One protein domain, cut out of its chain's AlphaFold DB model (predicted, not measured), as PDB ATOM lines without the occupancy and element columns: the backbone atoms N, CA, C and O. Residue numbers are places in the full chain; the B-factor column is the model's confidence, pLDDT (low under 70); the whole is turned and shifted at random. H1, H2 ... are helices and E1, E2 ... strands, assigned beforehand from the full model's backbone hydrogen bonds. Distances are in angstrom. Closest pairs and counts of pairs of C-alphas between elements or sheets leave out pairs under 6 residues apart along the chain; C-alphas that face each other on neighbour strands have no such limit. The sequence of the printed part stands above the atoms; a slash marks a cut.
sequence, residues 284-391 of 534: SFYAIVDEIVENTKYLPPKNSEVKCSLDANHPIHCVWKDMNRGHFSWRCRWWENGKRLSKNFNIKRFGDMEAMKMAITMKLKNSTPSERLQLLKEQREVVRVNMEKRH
ATOM      1  N   SER A 284      16.754  23.556  27.303       83.69
ATOM      2  CA  SER A 284      15.435  24.097  26.948       83.69
ATOM      3  C   SER A 284      15.007  23.748  25.512       83.69
ATOM      4  O   SER A 284      13.826  23.493  25.258       83.69
ATOM      5  N   PHE A 285      15.954  23.658  24.570       88.25
ATOM      6  CA  PHE A 285      15.704  23.260  23.186       88.25
ATOM      7  C   PHE A 285      15.333  21.776  23.082       88.25
ATOM      8  O   PHE A 285      14.418  21.427  22.333       88.25
ATOM      9  N   TYR A 286      16.012  20.897  23.823       89.19
ATOM     10  CA  TYR A 286      15.701  19.466  23.822       89.19
ATOM     11  C   TYR A 286      14.368  19.180  24.521       89.19
ATOM     12  O   TYR A 286      13.549  18.445  23.969       89.19
ATOM     13  N   ALA A 287      14.086  19.852  25.642       91.38
ATOM     14  CA  ALA A 287      12.783  19.801  26.304       91.38
ATOM     15  C   ALA A 287      11.638  20.226  25.362       91.38
ATOM     16  O   ALA A 287      10.608  19.558  25.298       91.38
ATOM     17  N   ILE A 288      11.842  21.280  24.562       92.69
ATOM     18  CA  ILE A 288      10.907  21.722  23.514       92.69
ATOM     19  C   ILE A 288      10.680  20.643  22.439       92.69
ATOM     20  O   ILE A 288       9.547  20.445  21.995       92.69
ATOM     21  N   VAL A 289      11.732  19.947  21.992       95.44
ATOM     22  CA  VAL A 289      11.606  18.872  20.991       95.44
ATOM     23  C   VAL A 289      10.814  17.698  21.562       95.44
ATOM     24  O   VAL A 289       9.893  17.214  20.900       95.44
ATOM     25  N   ASP A 290      11.133  17.267  22.781       95.00
ATOM     26  CA  ASP A 290      10.486  16.116  23.409       95.00
ATOM     27  C   ASP A 290       9.038  16.405  23.833       95.00
ATOM     28  O   ASP A 290       8.186  15.529  23.679       95.00
ATOM     29  N   GLU A 291       8.704  17.640  24.222       95.25
ATOM     30  CA  GLU A 291       7.310  18.071  24.399       95.25
ATOM     31  C   GLU A 291       6.514  17.943  23.091       95.25
ATOM     32  O   GLU A 291       5.430  17.356  23.077       95.25
ATOM     33  N   ILE A 292       7.049  18.444  21.966       96.06
ATOM     34  CA  ILE A 292       6.372  18.349  20.662       96.06
ATOM     35  C   ILE A 292       6.134  16.881  20.285       96.06
ATOM     36  O   ILE A 292       5.054  16.547  19.793       96.06
ATOM     37  N   VAL A 293       7.130  16.021  20.521       95.75
ATOM     38  CA  VAL A 293       7.093  14.576  20.253       95.75
ATOM     39  C   VAL A 293       6.028  13.875  21.102       95.75
ATOM     40  O   VAL A 293       5.174  13.178  20.552       95.75
ATOM     41  N   GLU A 294       6.029  14.096  22.415       94.94
ATOM     42  CA  GLU A 294       5.066  13.518  23.361       94.94
ATOM     43  C   GLU A 294       3.628  13.980  23.062       94.94
ATOM     44  O   GLU A 294       2.681  13.186  23.093       94.94
ATOM     45  N   ASN A 295       3.461  15.242  22.660       95.12
ATOM     46  CA  ASN A 295       2.169  15.812  22.282       95.12
ATOM     47  C   ASN A 295       1.561  15.207  20.999       95.12
ATOM     48  O   ASN A 295       0.348  15.319  20.785       95.12
ATOM     49  N   THR A 296       2.344  14.534  20.143       92.81
ATOM     50  CA  THR A 296       1.848  14.013  18.849       92.81
ATOM     51  C   THR A 296       0.708  12.999  18.966       92.81
ATOM     52  O   THR A 296      -0.115  12.909  18.056       92.81
ATOM     53  N   LYS A 297       0.589  12.281  20.092       90.75
ATOM     54  CA  LYS A 297      -0.510  11.328  20.362       90.75
ATOM     55  C   LYS A 297      -1.853  11.996  20.708       90.75
ATOM     56  O   LYS A 297      -2.913  11.360  20.657       90.75
ATOM     57  N   TYR A 298      -1.828  13.283  21.055       91.38
ATOM     58  CA  TYR A 298      -3.025  14.081  21.324       91.38
ATOM     59  C   TYR A 298      -3.543  14.791  20.065       91.38
ATOM     60  O   TYR A 298      -4.754  15.004  19.942       91.38
ATOM     61  N   LEU A 299      -2.653  15.068  19.103       91.69
ATOM     62  CA  LEU A 299      -3.009  15.541  17.763       91.69
ATOM     63  C   LEU A 299      -3.968  14.560  17.056       91.69
ATOM     64  O   LEU A 299      -3.971  13.358  17.345       91.69
ATOM     65  N   PRO A 300      -4.809  15.044  16.125       88.00
ATOM     66  CA  PRO A 300      -5.758  14.189  15.431       88.00
ATOM     67  C   PRO A 300      -5.043  13.233  14.457       88.00
ATOM     68  O   PRO A 300      -3.977  13.560  13.930       88.00
ATOM     69  N   PRO A 301      -5.619  12.061  14.142       85.00
ATOM     70  CA  PRO A 301      -5.125  11.243  13.043       85.00
ATOM     71  C   PRO A 301      -5.396  11.939  11.700       85.00
ATOM     72  O   PRO A 301      -6.429  12.581  11.507       85.00
ATOM     73  N   LYS A 302      -4.502  11.729  10.728       74.25
ATOM     74  CA  LYS A 302      -4.561  12.285   9.358       74.25
ATOM     75  C   LYS A 302      -5.871  12.015   8.593       74.25
ATOM     76  O   LYS A 302      -6.190  12.729   7.647       74.25
ATOM     77  N   ASN A 303      -6.614  10.981   8.987       67.81
ATOM     78  CA  ASN A 303      -7.894  10.600   8.380       67.81
ATOM     79  C   ASN A 303      -9.117  11.089   9.186       67.81
ATOM     80  O   ASN A 303     -10.232  10.668   8.895       67.81
ATOM     81  N   SER A 304      -8.925  11.929  10.206       67.69
ATOM     82  CA  SER A 304     -10.035  12.550  10.936       67.69
ATOM     83  C   SER A 304     -10.835  13.501  10.040       67.69
ATOM     84  O   SER A 304     -10.306  14.119   9.116       67.69
ATOM     85  N   GLU A 305     -12.132  13.632  10.318       57.84
ATOM     86  CA  GLU A 305     -13.031  14.502   9.545       57.84
ATOM     87  C   GLU A 305     -12.743  15.997   9.774       57.84
ATOM     88  O   GLU A 305     -13.020  16.846   8.921       57.84
ATOM     89  N   VAL A 306     -12.129  16.321  10.917       61.09
ATOM     90  CA  VAL A 306     -11.689  17.670  11.275       61.09
ATOM     91  C   VAL A 306     -10.415  18.012  10.502       61.09
ATOM     92  O   VAL A 306      -9.325  17.558  10.841       61.09
ATOM     93  N   LYS A 307     -10.536  18.889   9.500       63.25
ATOM     94  CA  LYS A 307      -9.388  19.509   8.819       63.25
ATOM     95  C   LYS A 307      -8.615  20.425   9.775       63.25
ATOM     96  O   LYS A 307      -8.836  21.635   9.794       63.25
ATOM     97  N   CYS A 308      -7.714  19.855  10.561       67.69
ATOM     98  CA  CYS A 308      -6.745  20.620  11.331       67.69
ATOM     99  C   CYS A 308      -5.522  20.986  10.467       67.69
ATOM    100  O   CYS A 308      -5.242  20.332   9.462       67.69
ATOM    101  N   SER A 309      -4.800  22.040  10.848       79.94
ATOM    102  CA  SER A 309      -3.511  22.420  10.251       79.94
ATOM    103  C   SER A 309      -2.367  21.490  10.667       79.94
ATOM    104  O   SER A 309      -1.383  21.380   9.936       79.94
ATOM    105  N   LEU A 310      -2.511  20.824  11.818       90.44
ATOM    106  CA  LEU A 310      -1.565  19.878  12.405       90.44
ATOM    107  C   LEU A 310      -2.275  18.544  12.679       90.44
ATOM    108  O   LEU A 310      -3.423  18.516  13.119       90.44
ATOM    109  N   ASP A 311      -1.590  17.432  12.429       90.88
ATOM    110  CA  ASP A 311      -2.081  16.073  12.685       90.88
ATOM    111  C   ASP A 311      -0.913  15.180  13.153       90.88
ATOM    112  O   ASP A 311       0.238  15.615  13.163       90.88
ATOM    113  N   ALA A 312      -1.159  13.928  13.544       90.00
ATOM    114  CA  ALA A 312      -0.104  13.020  14.023       90.00
ATOM    115  C   ALA A 312       0.996  12.690  12.975       90.00
ATOM    116  O   ALA A 312       2.040  12.141  13.310       90.00
ATOM    117  N   ASN A 313       0.782  13.019  11.696       90.56
ATOM    118  CA  ASN A 313       1.776  12.989  10.616       90.56
ATOM    119  C   ASN A 313       2.309  14.388  10.256       90.56
ATOM    120  O   ASN A 313       3.177  14.467   9.394       90.56
ATOM    121  N   HIS A 314       1.806  15.465  10.864       93.00
ATOM    122  CA  HIS A 314       2.183  16.867  10.653       93.00
ATOM    123  C   HIS A 314       2.288  17.589  12.018       93.00
ATOM    124  O   HIS A 314       1.434  18.419  12.336       93.00
ATOM    125  N   PRO A 315       3.280  17.250  12.868       92.69
ATOM    126  CA  PRO A 315       3.267  17.603  14.288       92.69
ATOM    127  C   PRO A 315       3.534  19.087  14.567       92.69
ATOM    128  O   PRO A 315       3.061  19.607  15.570       92.69
ATOM    129  N   ILE A 316       4.261  19.766  13.673       94.50
ATOM    130  CA  ILE A 316       4.422  21.227  13.614       94.50
ATOM    131  C   ILE A 316       4.427  21.667  12.146       94.50
ATOM    132  O   ILE A 316       4.735  20.874  11.250       94.50
ATOM    133  N   HIS A 317       4.120  22.938  11.878       91.19
ATOM    134  CA  HIS A 317       4.027  23.437  10.507       91.19
ATOM    135  C   HIS A 317       5.331  23.211   9.711       91.19
ATOM    136  O   HIS A 317       6.441  23.500  10.163       91.19
ATOM    137  N   CYS A 318       5.173  22.695   8.488       92.25
ATOM    138  CA  CYS A 318       6.251  22.284   7.583       92.25
ATOM    139  C   CYS A 318       7.152  21.119   8.063       92.25
ATOM    140  O   CYS A 318       8.156  20.851   7.400       92.25
ATOM    141  N   VAL A 319       6.778  20.360   9.101       96.25
ATOM    142  CA  VAL A 319       7.299  18.999   9.367       96.25
ATOM    143  C   VAL A 319       6.206  17.980   9.055       96.25
ATOM    144  O   VAL A 319       5.073  18.167   9.487       96.25
ATOM    145  N   TRP A 320       6.513  16.919   8.301       95.00
ATOM    146  CA  TRP A 320       5.538  15.868   8.006       95.00
ATOM    147  C   TRP A 320       6.119  14.492   7.660       95.00
ATOM    148  O   TRP A 320       7.253  14.371   7.191       95.00
ATOM    149  N   LYS A 321       5.303  13.450   7.841       94.19
ATOM    150  CA  LYS A 321       5.604  12.064   7.472       94.19
ATOM    151  C   LYS A 321       5.310  11.832   5.990       94.19
ATOM    152  O   LYS A 321       4.161  11.748   5.547       94.19
ATOM    153  N   ASP A 322       6.372  11.739   5.203       91.88
ATOM    154  CA  ASP A 322       6.338  11.398   3.788       91.88
ATOM    155  C   ASP A 322       6.338   9.868   3.636       91.88
ATOM    156  O   ASP A 322       7.284   9.187   4.029       91.88
ATOM    157  N   MET A 323       5.246   9.322   3.098       87.25
ATOM    158  CA  MET A 323       5.036   7.876   2.905       87.25
ATOM    159  C   MET A 323       5.023   7.480   1.419       87.25
ATOM    160  O   MET A 323       4.547   6.408   1.052       87.25
ATOM    161  N   ASN A 324       5.469   8.370   0.528       81.25
ATOM    162  CA  ASN A 324       5.324   8.175  -0.910       81.25
ATOM    163  C   ASN A 324       6.306   7.128  -1.469       81.25
ATOM    164  O   ASN A 324       7.486   7.097  -1.121       81.25
ATOM    165  N   ARG A 325       5.829   6.322  -2.430       66.06
ATOM    166  CA  ARG A 325       6.649   5.444  -3.294       66.06
ATOM    167  C   ARG A 325       7.580   4.476  -2.535       66.06
ATOM    168  O   ARG A 325       8.704   4.247  -2.962       66.06
ATOM    169  N   GLY A 326       7.130   3.931  -1.403       70.94
ATOM    170  CA  GLY A 326       7.904   2.969  -0.598       70.94
ATOM    171  C   GLY A 326       9.041   3.579   0.238       70.94
ATOM    172  O   GLY A 326       9.741   2.850   0.945       70.94
ATOM    173  N   HIS A 327       9.214   4.904   0.202       75.12
ATOM    174  CA  HIS A 327      10.179   5.629   1.023       75.12
ATOM    175  C   HIS A 327       9.474   6.295   2.206       75.12
ATOM    176  O   HIS A 327       9.030   7.438   2.122       75.12
ATOM    177  N   PHE A 328       9.407   5.585   3.330       90.00
ATOM    178  CA  PHE A 328       8.973   6.157   4.601       90.00
ATOM    179  C   PHE A 328      10.065   7.090   5.145       90.00
ATOM    180  O   PHE A 328      11.186   6.661   5.434       90.00
ATOM    181  N   SER A 329       9.761   8.381   5.259       95.00
ATOM    182  CA  SER A 329      10.684   9.379   5.803       95.00
ATOM    183  C   SER A 329       9.949  10.517   6.499       95.00
ATOM    184  O   SER A 329       8.896  10.954   6.043       95.00
ATOM    185  N   TRP A 330      10.528  11.044   7.570       96.94
ATOM    186  CA  TRP A 330      10.113  12.333   8.111       96.94
ATOM    187  C   TRP A 330      10.810  13.450   7.347       96.94
ATOM    188  O   TRP A 330      12.005  13.385   7.062       96.94
ATOM    189  N   ARG A 331      10.053  14.470   6.960       95.94
ATOM    190  CA  ARG A 331      10.507  15.549   6.091       95.94
ATOM    191  C   ARG A 331      10.214  16.885   6.751       95.94
ATOM    192  O   ARG A 331       9.114  17.107   7.240       95.94
ATOM    193  N   CYS A 332      11.184  17.789   6.729       96.88
ATOM    194  CA  CYS A 332      11.017  19.166   7.185       96.88
ATOM    195  C   CYS A 332      11.241  20.153   6.032       96.88
ATOM    196  O   CYS A 332      11.935  19.844   5.055       96.88
ATOM    197  N   ARG A 333      10.648  21.343   6.143       95.69
ATOM    198  CA  ARG A 333      10.862  22.505   5.271       95.69
ATOM    199  C   ARG A 333      11.050  23.766   6.102       95.69
ATOM    200  O   ARG A 333      10.335  23.974   7.077       95.69
ATOM    201  N   TRP A 334      11.946  24.632   5.655       94.88
ATOM    202  CA  TRP A 334      12.159  25.963   6.220       94.88
ATOM    203  C   TRP A 334      12.445  26.971   5.100       94.88
ATOM    204  O   TRP A 334      12.510  26.604   3.921       94.88
ATOM    205  N   TRP A 335      12.558  28.241   5.473       91.31
ATOM    206  CA  TRP A 335      13.010  29.315   4.597       91.31
ATOM    207  C   TRP A 335      14.361  29.811   5.097       91.31
ATOM    208  O   TRP A 335      14.553  29.967   6.296       91.31
ATOM    209  N   GLU A 336      15.288  30.046   4.178       90.44
ATOM    210  CA  GLU A 336      16.646  30.483   4.485       90.44
ATOM    211  C   GLU A 336      17.146  31.334   3.319       90.44
ATOM    212  O   GLU A 336      17.077  30.901   2.166       90.44
ATOM    213  N   ASN A 337      17.596  32.564   3.587       90.44
ATOM    214  CA  ASN A 337      18.109  33.489   2.566       90.44
ATOM    215  C   ASN A 337      17.180  33.622   1.333       90.44
ATOM    216  O   ASN A 337      17.609  33.529   0.181       90.44
ATOM    217  N   GLY A 338      15.870  33.756   1.586       90.00
ATOM    218  CA  GLY A 338      14.816  33.854   0.564       90.00
ATOM    219  C   GLY A 338      14.483  32.553  -0.184       90.00
ATOM    220  O   GLY A 338      13.570  32.537  -1.008       90.00
ATOM    221  N   LYS A 339      15.181  31.443   0.089       93.19
ATOM    222  CA  LYS A 339      14.999  30.147  -0.582       93.19
ATOM    223  C   LYS A 339      14.262  29.162   0.323       93.19
ATOM    224  O   LYS A 339      14.467  29.132   1.533       93.19
ATOM    225  N   ARG A 340      13.405  28.322  -0.267       94.06
ATOM    226  CA  ARG A 340      12.669  27.275   0.457       94.06
ATOM    227  C   ARG A 340      13.450  25.965   0.429       94.06
ATOM    228  O   ARG A 340      13.523  25.318  -0.616       94.06
ATOM    229  N   LEU A 341      13.996  25.560   1.569       95.88
ATOM    230  CA  LEU A 341      14.801  24.344   1.706       95.88
ATOM    231  C   LEU A 341      13.983  23.184   2.287       95.88
ATOM    232  O   LEU A 341      12.901  23.379   2.847       95.88
ATOM    233  N   SER A 342      14.475  21.951   2.121       95.69
ATOM    234  CA  SER A 342      13.862  20.756   2.715       95.69
ATOM    235  C   SER A 342      14.871  19.646   2.986       95.69
ATOM    236  O   SER A 342      15.728  19.389   2.140       95.69
ATOM    237  N   LYS A 343      14.704  18.920   4.097       96.19
ATOM    238  CA  LYS A 343      15.516  17.747   4.458       96.19
ATOM    239  C   LYS A 343      14.617  16.551   4.776       96.19
ATOM    240  O   LYS A 343      13.564  16.721   5.389       96.19
ATOM    241  N   ASN A 344      15.060  15.358   4.380       95.56
ATOM    242  CA  ASN A 344      14.398  14.084   4.660       95.56
ATOM    243  C   ASN A 344      15.252  13.252   5.632       95.56
ATOM    244  O   ASN A 344      16.468  13.160   5.455       95.56
ATOM    245  N   PHE A 345      14.601  12.575   6.572       96.31
ATOM    246  CA  PHE A 345      15.175  11.644   7.539       96.31
ATOM    247  C   PHE A 345      14.495  10.282   7.350       96.31
ATOM    248  O   PHE A 345      13.275  10.164   7.445       96.31
ATOM    249  N   ASN A 346      15.264   9.262   6.967       94.75
ATOM    250  CA  ASN A 346      14.719   7.984   6.501       94.75
ATOM    251  C   ASN A 346      14.353   7.069   7.681       94.75
ATOM    252  O   ASN A 346      15.225   6.696   8.465       94.75
ATOM    253  N   ILE A 347      13.086   6.656   7.753       95.00
ATOM    254  CA  ILE A 347      12.549   5.828   8.842       95.00
ATOM    255  C   ILE A 347      13.210   4.439   8.865       95.00
ATOM    256  O   ILE A 347      13.440   3.895   9.938       95.00
ATOM    257  N   LYS A 348      13.634   3.897   7.711       92.56
ATOM    258  CA  LYS A 348      14.409   2.640   7.655       92.56
ATOM    259  C   LYS A 348      15.839   2.764   8.199       92.56
ATOM    260  O   LYS A 348      16.461   1.741   8.443       92.56
ATOM    261  N   ARG A 349      16.387   3.984   8.329       93.06
ATOM    262  CA  ARG A 349      17.756   4.219   8.833       93.06
ATOM    263  C   ARG A 349      17.784   4.612  10.308       93.06
ATOM    264  O   ARG A 349      18.719   4.234  10.998       93.06
ATOM    265  N   PHE A 350      16.803   5.392  10.759       92.81
ATOM    266  CA  PHE A 350      16.795   5.976  12.106       92.81
ATOM    267  C   PHE A 350      15.671   5.434  13.006       92.81
ATOM    268  O   PHE A 350      15.675   5.692  14.201       92.81
ATOM    269  N   GLY A 351      14.703   4.692  12.460       95.00
ATOM    270  CA  GLY A 351      13.426   4.441  13.130       95.00
ATOM    271  C   GLY A 351      12.442   5.600  12.930       95.00
ATOM    272  O   GLY A 351      12.792   6.655  12.401       95.00
ATOM    273  N   ASP A 352      11.180   5.388  13.304       93.94
ATOM    274  CA  ASP A 352      10.106   6.369  13.080       93.94
ATOM    275  C   ASP A 352      10.208   7.559  14.044       93.94
ATOM    276  O   ASP A 352      10.181   8.710  13.610       93.94
ATOM    277  N   MET A 353      10.415   7.266  15.333       94.94
ATOM    278  CA  MET A 353      10.538   8.266  16.393       94.94
ATOM    279  C   MET A 353      11.742   9.185  16.171       94.94
ATOM    280  O   MET A 353      11.576  10.397  16.077       94.94
ATOM    281  N   GLU A 354      12.942   8.631  15.979       96.44
ATOM    282  CA  GLU A 354      14.147   9.456  15.830       96.44
ATOM    283  C   GLU A 354      14.175  10.216  14.502       96.44
ATOM    284  O   GLU A 354      14.594  11.370  14.468       96.44
ATOM    285  N   ALA A 355      13.637   9.653  13.413       96.69
ATOM    286  CA  ALA A 355      13.447  10.425  12.186       96.69
ATOM    287  C   ALA A 355      12.494  11.622  12.404       96.69
ATOM    288  O   ALA A 355      12.738  12.696  11.845       96.69
ATOM    289  N   MET A 356      11.456  11.472  13.239       96.88
ATOM    290  CA  MET A 356      10.576  12.573  13.646       96.88
ATOM    291  C   MET A 356      11.318  13.597  14.515       96.88
ATOM    292  O   MET A 356      11.295  14.785  14.180       96.88
ATOM    293  N   LYS A 357      12.042  13.158  15.560       97.19
ATOM    294  CA  LYS A 357      12.869  14.030  16.417       97.19
ATOM    295  C   LYS A 357      13.865  14.843  15.589       97.19
ATOM    296  O   LYS A 357      13.916  16.064  15.708       97.19
ATOM    297  N   MET A 358      14.604  14.197  14.684       97.44
ATOM    298  CA  MET A 358      15.551  14.865  13.784       97.44
ATOM    299  C   MET A 358      14.868  15.900  12.876       97.44
ATOM    300  O   MET A 358      15.430  16.971  12.649       97.44
ATOM    301  N   ALA A 359      13.657  15.625  12.378       97.50
ATOM    302  CA  ALA A 359      12.908  16.561  11.539       97.50
ATOM    303  C   ALA A 359      12.371  17.776  12.319       97.50
ATOM    304  O   ALA A 359      12.429  18.895  11.801       97.50
ATOM    305  N   ILE A 360      11.902  17.575  13.556       97.06
ATOM    306  CA  ILE A 360      11.472  18.644  14.472       97.06
ATOM    307  C   ILE A 360      12.677  19.511  14.858       97.06
ATOM    308  O   ILE A 360      12.665  20.715  14.607       97.06
ATOM    309  N   THR A 361      13.757  18.895  15.348       96.38
ATOM    310  CA  THR A 361      15.036  19.553  15.661       96.38
ATOM    311  C   THR A 361      15.558  20.373  14.482       96.38
ATOM    312  O   THR A 361      15.918  21.535  14.650       96.38
ATOM    313  N   MET A 362      15.557  19.816  13.265       96.00
ATOM    314  CA  MET A 362      16.006  20.531  12.066       96.00
ATOM    315  C   MET A 362      15.098  21.720  11.716       96.00
ATOM    316  O   MET A 362      15.611  22.778  11.354       96.00
ATOM    317  N   LYS A 363      13.768  21.600  11.851       95.06
ATOM    318  CA  LYS A 363      12.860  22.746  11.664       95.06
ATOM    319  C   LYS A 363      13.123  23.826  12.712       95.06
ATOM    320  O   LYS A 363      13.266  24.986  12.338       95.06
ATOM    321  N   LEU A 364      13.200  23.471  13.992       94.06
ATOM    322  CA  LEU A 364      13.357  24.442  15.076       94.06
ATOM    323  C   LEU A 364      14.712  25.157  15.032       94.06
ATOM    324  O   LEU A 364      14.728  26.380  15.152       94.06
ATOM    325  N   LYS A 365      15.824  24.446  14.777       93.44
ATOM    326  CA  LYS A 365      17.152  25.065  14.589       93.44
ATOM    327  C   LYS A 365      17.100  26.161  13.520       93.44
ATOM    328  O   LYS A 365      17.433  27.305  13.812       93.44
ATOM    329  N   ASN A 366      16.564  25.836  12.341       93.44
ATOM    330  CA  ASN A 366      16.394  26.761  11.212       93.44
ATOM    331  C   ASN A 366      15.112  27.623  11.297       93.44
ATOM    332  O   ASN A 366      14.516  27.967  10.278       93.44
ATOM    333  N   SER A 367      14.649  27.928  12.511       90.31
ATOM    334  CA  SER A 367      13.588  28.903  12.785       90.31
ATOM    335  C   SER A 367      14.107  29.931  13.782       90.31
ATOM    336  O   SER A 367      14.833  29.573  14.713       90.31
ATOM    337  N   THR A 368      13.704  31.189  13.630       90.62
ATOM    338  CA  THR A 368      13.981  32.247  14.615       90.62
ATOM    339  C   THR A 368      13.310  31.944  15.966       90.62
ATOM    340  O   THR A 368      12.311  31.220  15.997       90.62
ATOM    341  N   PRO A 369      13.789  32.494  17.103       89.38
ATOM    342  CA  PRO A 369      13.157  32.283  18.411       89.38
ATOM    343  C   PRO A 369      11.654  32.612  18.432       89.38
ATOM    344  O   PRO A 369      10.861  31.852  18.988       89.38
ATOM    345  N   SER A 370      11.247  33.686  17.748       88.62
ATOM    346  CA  SER A 370       9.841  34.084  17.601       88.62
ATOM    347  C   SER A 370       9.011  33.046  16.837       88.62
ATOM    348  O   SER A 370       7.923  32.686  17.283       88.62
ATOM    349  N   GLU A 371       9.533  32.502  15.729       90.62
ATOM    350  CA  GLU A 371       8.878  31.406  15.001       90.62
ATOM    351  C   GLU A 371       8.806  30.121  15.836       90.62
ATOM    352  O   GLU A 371       7.772  29.460  15.823       90.62
ATOM    353  N   ARG A 372       9.868  29.756  16.575       91.81
ATOM    354  CA  ARG A 372       9.861  28.580  17.472       91.81
ATOM    355  C   ARG A 372       8.712  28.690  18.480       91.81
ATOM    356  O   ARG A 372       7.938  27.747  18.636       91.81
ATOM    357  N   LEU A 373       8.561  29.861  19.104       90.75
ATOM    358  CA  LEU A 373       7.490  30.136  20.062       90.75
ATOM    359  C   LEU A 373       6.096  30.145  19.409       90.75
ATOM    360  O   LEU A 373       5.145  29.658  20.019       90.75
ATOM    361  N   GLN A 374       5.955  30.663  18.185       92.75
ATOM    362  CA  GLN A 374       4.690  30.598  17.445       92.75
ATOM    363  C   GLN A 374       4.301  29.147  17.122       92.75
ATOM    364  O   GLN A 374       3.181  28.742  17.422       92.75
ATOM    365  N   LEU A 375       5.230  28.352  16.582       92.25
ATOM    366  CA  LEU A 375       5.005  26.941  16.244       92.25
ATOM    367  C   LEU A 375       4.576  26.126  17.473       92.25
ATOM    368  O   LEU A 375       3.669  25.303  17.372       92.25
ATOM    369  N   LEU A 376       5.180  26.387  18.637       93.25
ATOM    370  CA  LEU A 376       4.784  25.784  19.914       93.25
ATOM    371  C   LEU A 376       3.385  26.217  20.367       93.25
ATOM    372  O   LEU A 376       2.604  25.377  20.802       93.25
ATOM    373  N   LYS A 377       3.039  27.507  20.252       94.00
ATOM    374  CA  LYS A 377       1.696  28.008  20.596       94.00
ATOM    375  C   LYS A 377       0.615  27.380  19.713       94.00
ATOM    376  O   LYS A 377      -0.389  26.912  20.241       94.00
ATOM    377  N   GLU A 378       0.843  27.309  18.401       92.12
ATOM    378  CA  GLU A 378      -0.054  26.634  17.450       92.12
ATOM    379  C   GLU A 378      -0.222  25.142  17.791       92.12
ATOM    380  O   GLU A 378      -1.340  24.629  17.788       92.12
ATOM    381  N   GLN A 379       0.870  24.453  18.140       94.19
ATOM    382  CA  GLN A 379       0.853  23.029  18.486       94.19
ATOM    383  C   GLN A 379       0.089  22.755  19.787       94.19
ATOM    384  O   GLN A 379      -0.826  21.929  19.797       94.19
ATOM    385  N   ARG A 380       0.395  23.502  20.856       95.00
ATOM    386  CA  ARG A 380      -0.272  23.405  22.163       95.00
ATOM    387  C   ARG A 380      -1.765  23.724  22.082       95.00
ATOM    388  O   ARG A 380      -2.562  23.027  22.704       95.00
ATOM    389  N   GLU A 381      -2.163  24.718  21.290       92.62
ATOM    390  CA  GLU A 381      -3.577  25.064  21.096       92.62
ATOM    391  C   GLU A 381      -4.345  23.951  20.366       92.62
ATOM    392  O   GLU A 381      -5.439  23.565  20.786       92.62
ATOM    393  N   VAL A 382      -3.753  23.350  19.326       91.25
ATOM    394  CA  VAL A 382      -4.343  22.175  18.664       91.25
ATOM    395  C   VAL A 382      -4.443  20.987  19.626       91.25
ATOM    396  O   VAL A 382      -5.453  20.282  19.610       91.25
ATOM    397  N   VAL A 383      -3.444  20.758  20.484       92.62
ATOM    398  CA  VAL A 383      -3.497  19.716  21.525       92.62
ATOM    399  C   VAL A 383      -4.645  19.983  22.504       92.62
ATOM    400  O   VAL A 383      -5.493  19.107  22.675       92.62
ATOM    401  N   ARG A 384      -4.736  21.197  23.067       93.44
ATOM    402  CA  ARG A 384      -5.786  21.622  24.012       93.44
ATOM    403  C   ARG A 384      -7.187  21.381  23.447       93.44
ATOM    404  O   ARG A 384      -7.972  20.641  24.035       93.44
ATOM    405  N   VAL A 385      -7.469  21.915  22.257       88.75
ATOM    406  CA  VAL A 385      -8.779  21.792  21.592       88.75
ATOM    407  C   VAL A 385      -9.144  20.333  21.286       88.75
ATOM    408  O   VAL A 385     -10.324  19.979  21.282       88.75
ATOM    409  N   ASN A 386      -8.167  19.460  21.022       86.44
ATOM    410  CA  ASN A 386      -8.434  18.040  20.783       86.44
ATOM    411  C   ASN A 386      -8.529  17.209  22.073       86.44
ATOM    412  O   ASN A 386      -9.250  16.214  22.066       86.44
ATOM    413  N   MET A 387      -7.888  17.612  23.174       87.50
ATOM    414  CA  MET A 387      -8.159  17.048  24.503       87.50
ATOM    415  C   MET A 387      -9.575  17.406  24.964       87.50
ATOM    416  O   MET A 387     -10.343  16.516  25.312       87.50
ATOM    417  N   GLU A 388      -9.967  18.679  24.874       86.94
ATOM    418  CA  GLU A 388     -11.306  19.145  25.263       86.94
ATOM    419  C   GLU A 388     -12.416  18.387  24.522       86.94
ATOM    420  O   GLU A 388     -13.358  17.920  25.155       86.94
ATOM    421  N   LYS A 389     -12.255  18.129  23.217       82.50
ATOM    422  CA  LYS A 389     -13.187  17.296  22.429       82.50
ATOM    423  C   LYS A 389     -13.260  15.827  22.865       82.50
ATOM    424  O   LYS A 389     -14.293  15.199  22.653       82.50
ATOM    425  N   ARG A 390     -12.185  15.269  23.440       78.50
ATOM    426  CA  ARG A 390     -12.175  13.912  24.031       78.50
ATOM    427  C   ARG A 390     -12.814  13.887  25.427       78.50
ATOM    428  O   ARG A 390     -13.216  12.821  25.870       78.50
ATOM    429  N   HIS A 391     -12.917  15.033  26.105       75.12
ATOM    430  CA  HIS A 391     -13.575  15.158  27.410       75.12
ATOM    431  C   HIS A 391     -15.052  15.570  27.306       75.12
ATOM    432  O   HIS A 391     -15.858  15.120  28.113       75.12
TER     433      HIS A 391
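This is residues 284 to 391 of the 534 residues of a protein of Babesia microti (strain RI) (UniProt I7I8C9). A small sheet of three strands is covered on one face by H3, which runs along it, and H1 packs on the side of H3 away from the sheet. The long helix H4 leads away from the sheet beside the last turns of H1 to end at His 391. The printed part has 108 residues, with H1, E1, E2, E3, H2, H3 and H4 in that order, four named helices and three named strands. The sheet, in the order E1, E2, E3, is antiparallel, and the class is mixed, helices and strands. The whole is compact, with a radius of gyration of the C-alphas of 13.7 A and spans of 40 by 35 by 25 A.

Start at H1, residues 284 to 295; with its residues 289 to 293 alone it touches H3, residues 352 to 365, where the C-alphas of Val 289 and Thr 361, the closest, are 6.4 A apart. Their lines stand at a steep tilt of 45 degrees, opposite ways. Next look for E1, residues 319 to 322, E2, residues 329 to 336, and E3, residues 339 to 346; they form a meander, each strand the antiparallel neighbour of the one before, and E1 and E2, like E2 and E3, are a hairpin. Between E1 and E2, N 320 and O 331 are 2.8 A apart, within hydrogen-bond range; between E2 and E3, N 332 and O 343 are within range at 2.9 A. The sheet is only just strongly twisted, its C-alphas lying up to 4.2 A off the best plane. H2, residues 347 to 350, only grazes the sheet. H3 is on the sheet at a height of 7.8 A, in two layers, a helix on one face of a sheet; it lies over E2 and runs along the strands, at 1 degrees to E2 on the local plane. The closest C-alphas of H3 and E2 are those of Ala 359 and Cys 332, 5.4 A apart. H4, residues 369 to 391, is not on the sheet; its residues 376 to 383 alone touch H1, at a shallow tilt of 28 degrees, the same way, with the C-alphas of Val 383 and Asn 295 closest at 6.9 A. In H1, H3 and H4 every O i to N i+4 pair is within hydrogen-bond range; H2 is too short for such a pair.

Find C-alpha 284 at (15.435, 24.097, 26.948); from there H1 runs 16.3 A. E1 spans 9.5 A, E2 22.0 A and E3 23.3 A, beginning at C-alpha 339, (14.999, 30.147, -0.582). H2 spans 5.4 A and H3 20.0 A. H4 runs 33.0 A to C-alpha 391 at (-13.575, 15.158, 27.410).

The two C-alphas farthest apart, those of Asn 337 and His 391, are 44.2 A from each other. The printed part has no cut, and the link from H1 to E1, residues 296 to 318, is long. The mean pLDDT of the printed part is 89.9; look for values under 70 at residues 303 to 308 and residue 325.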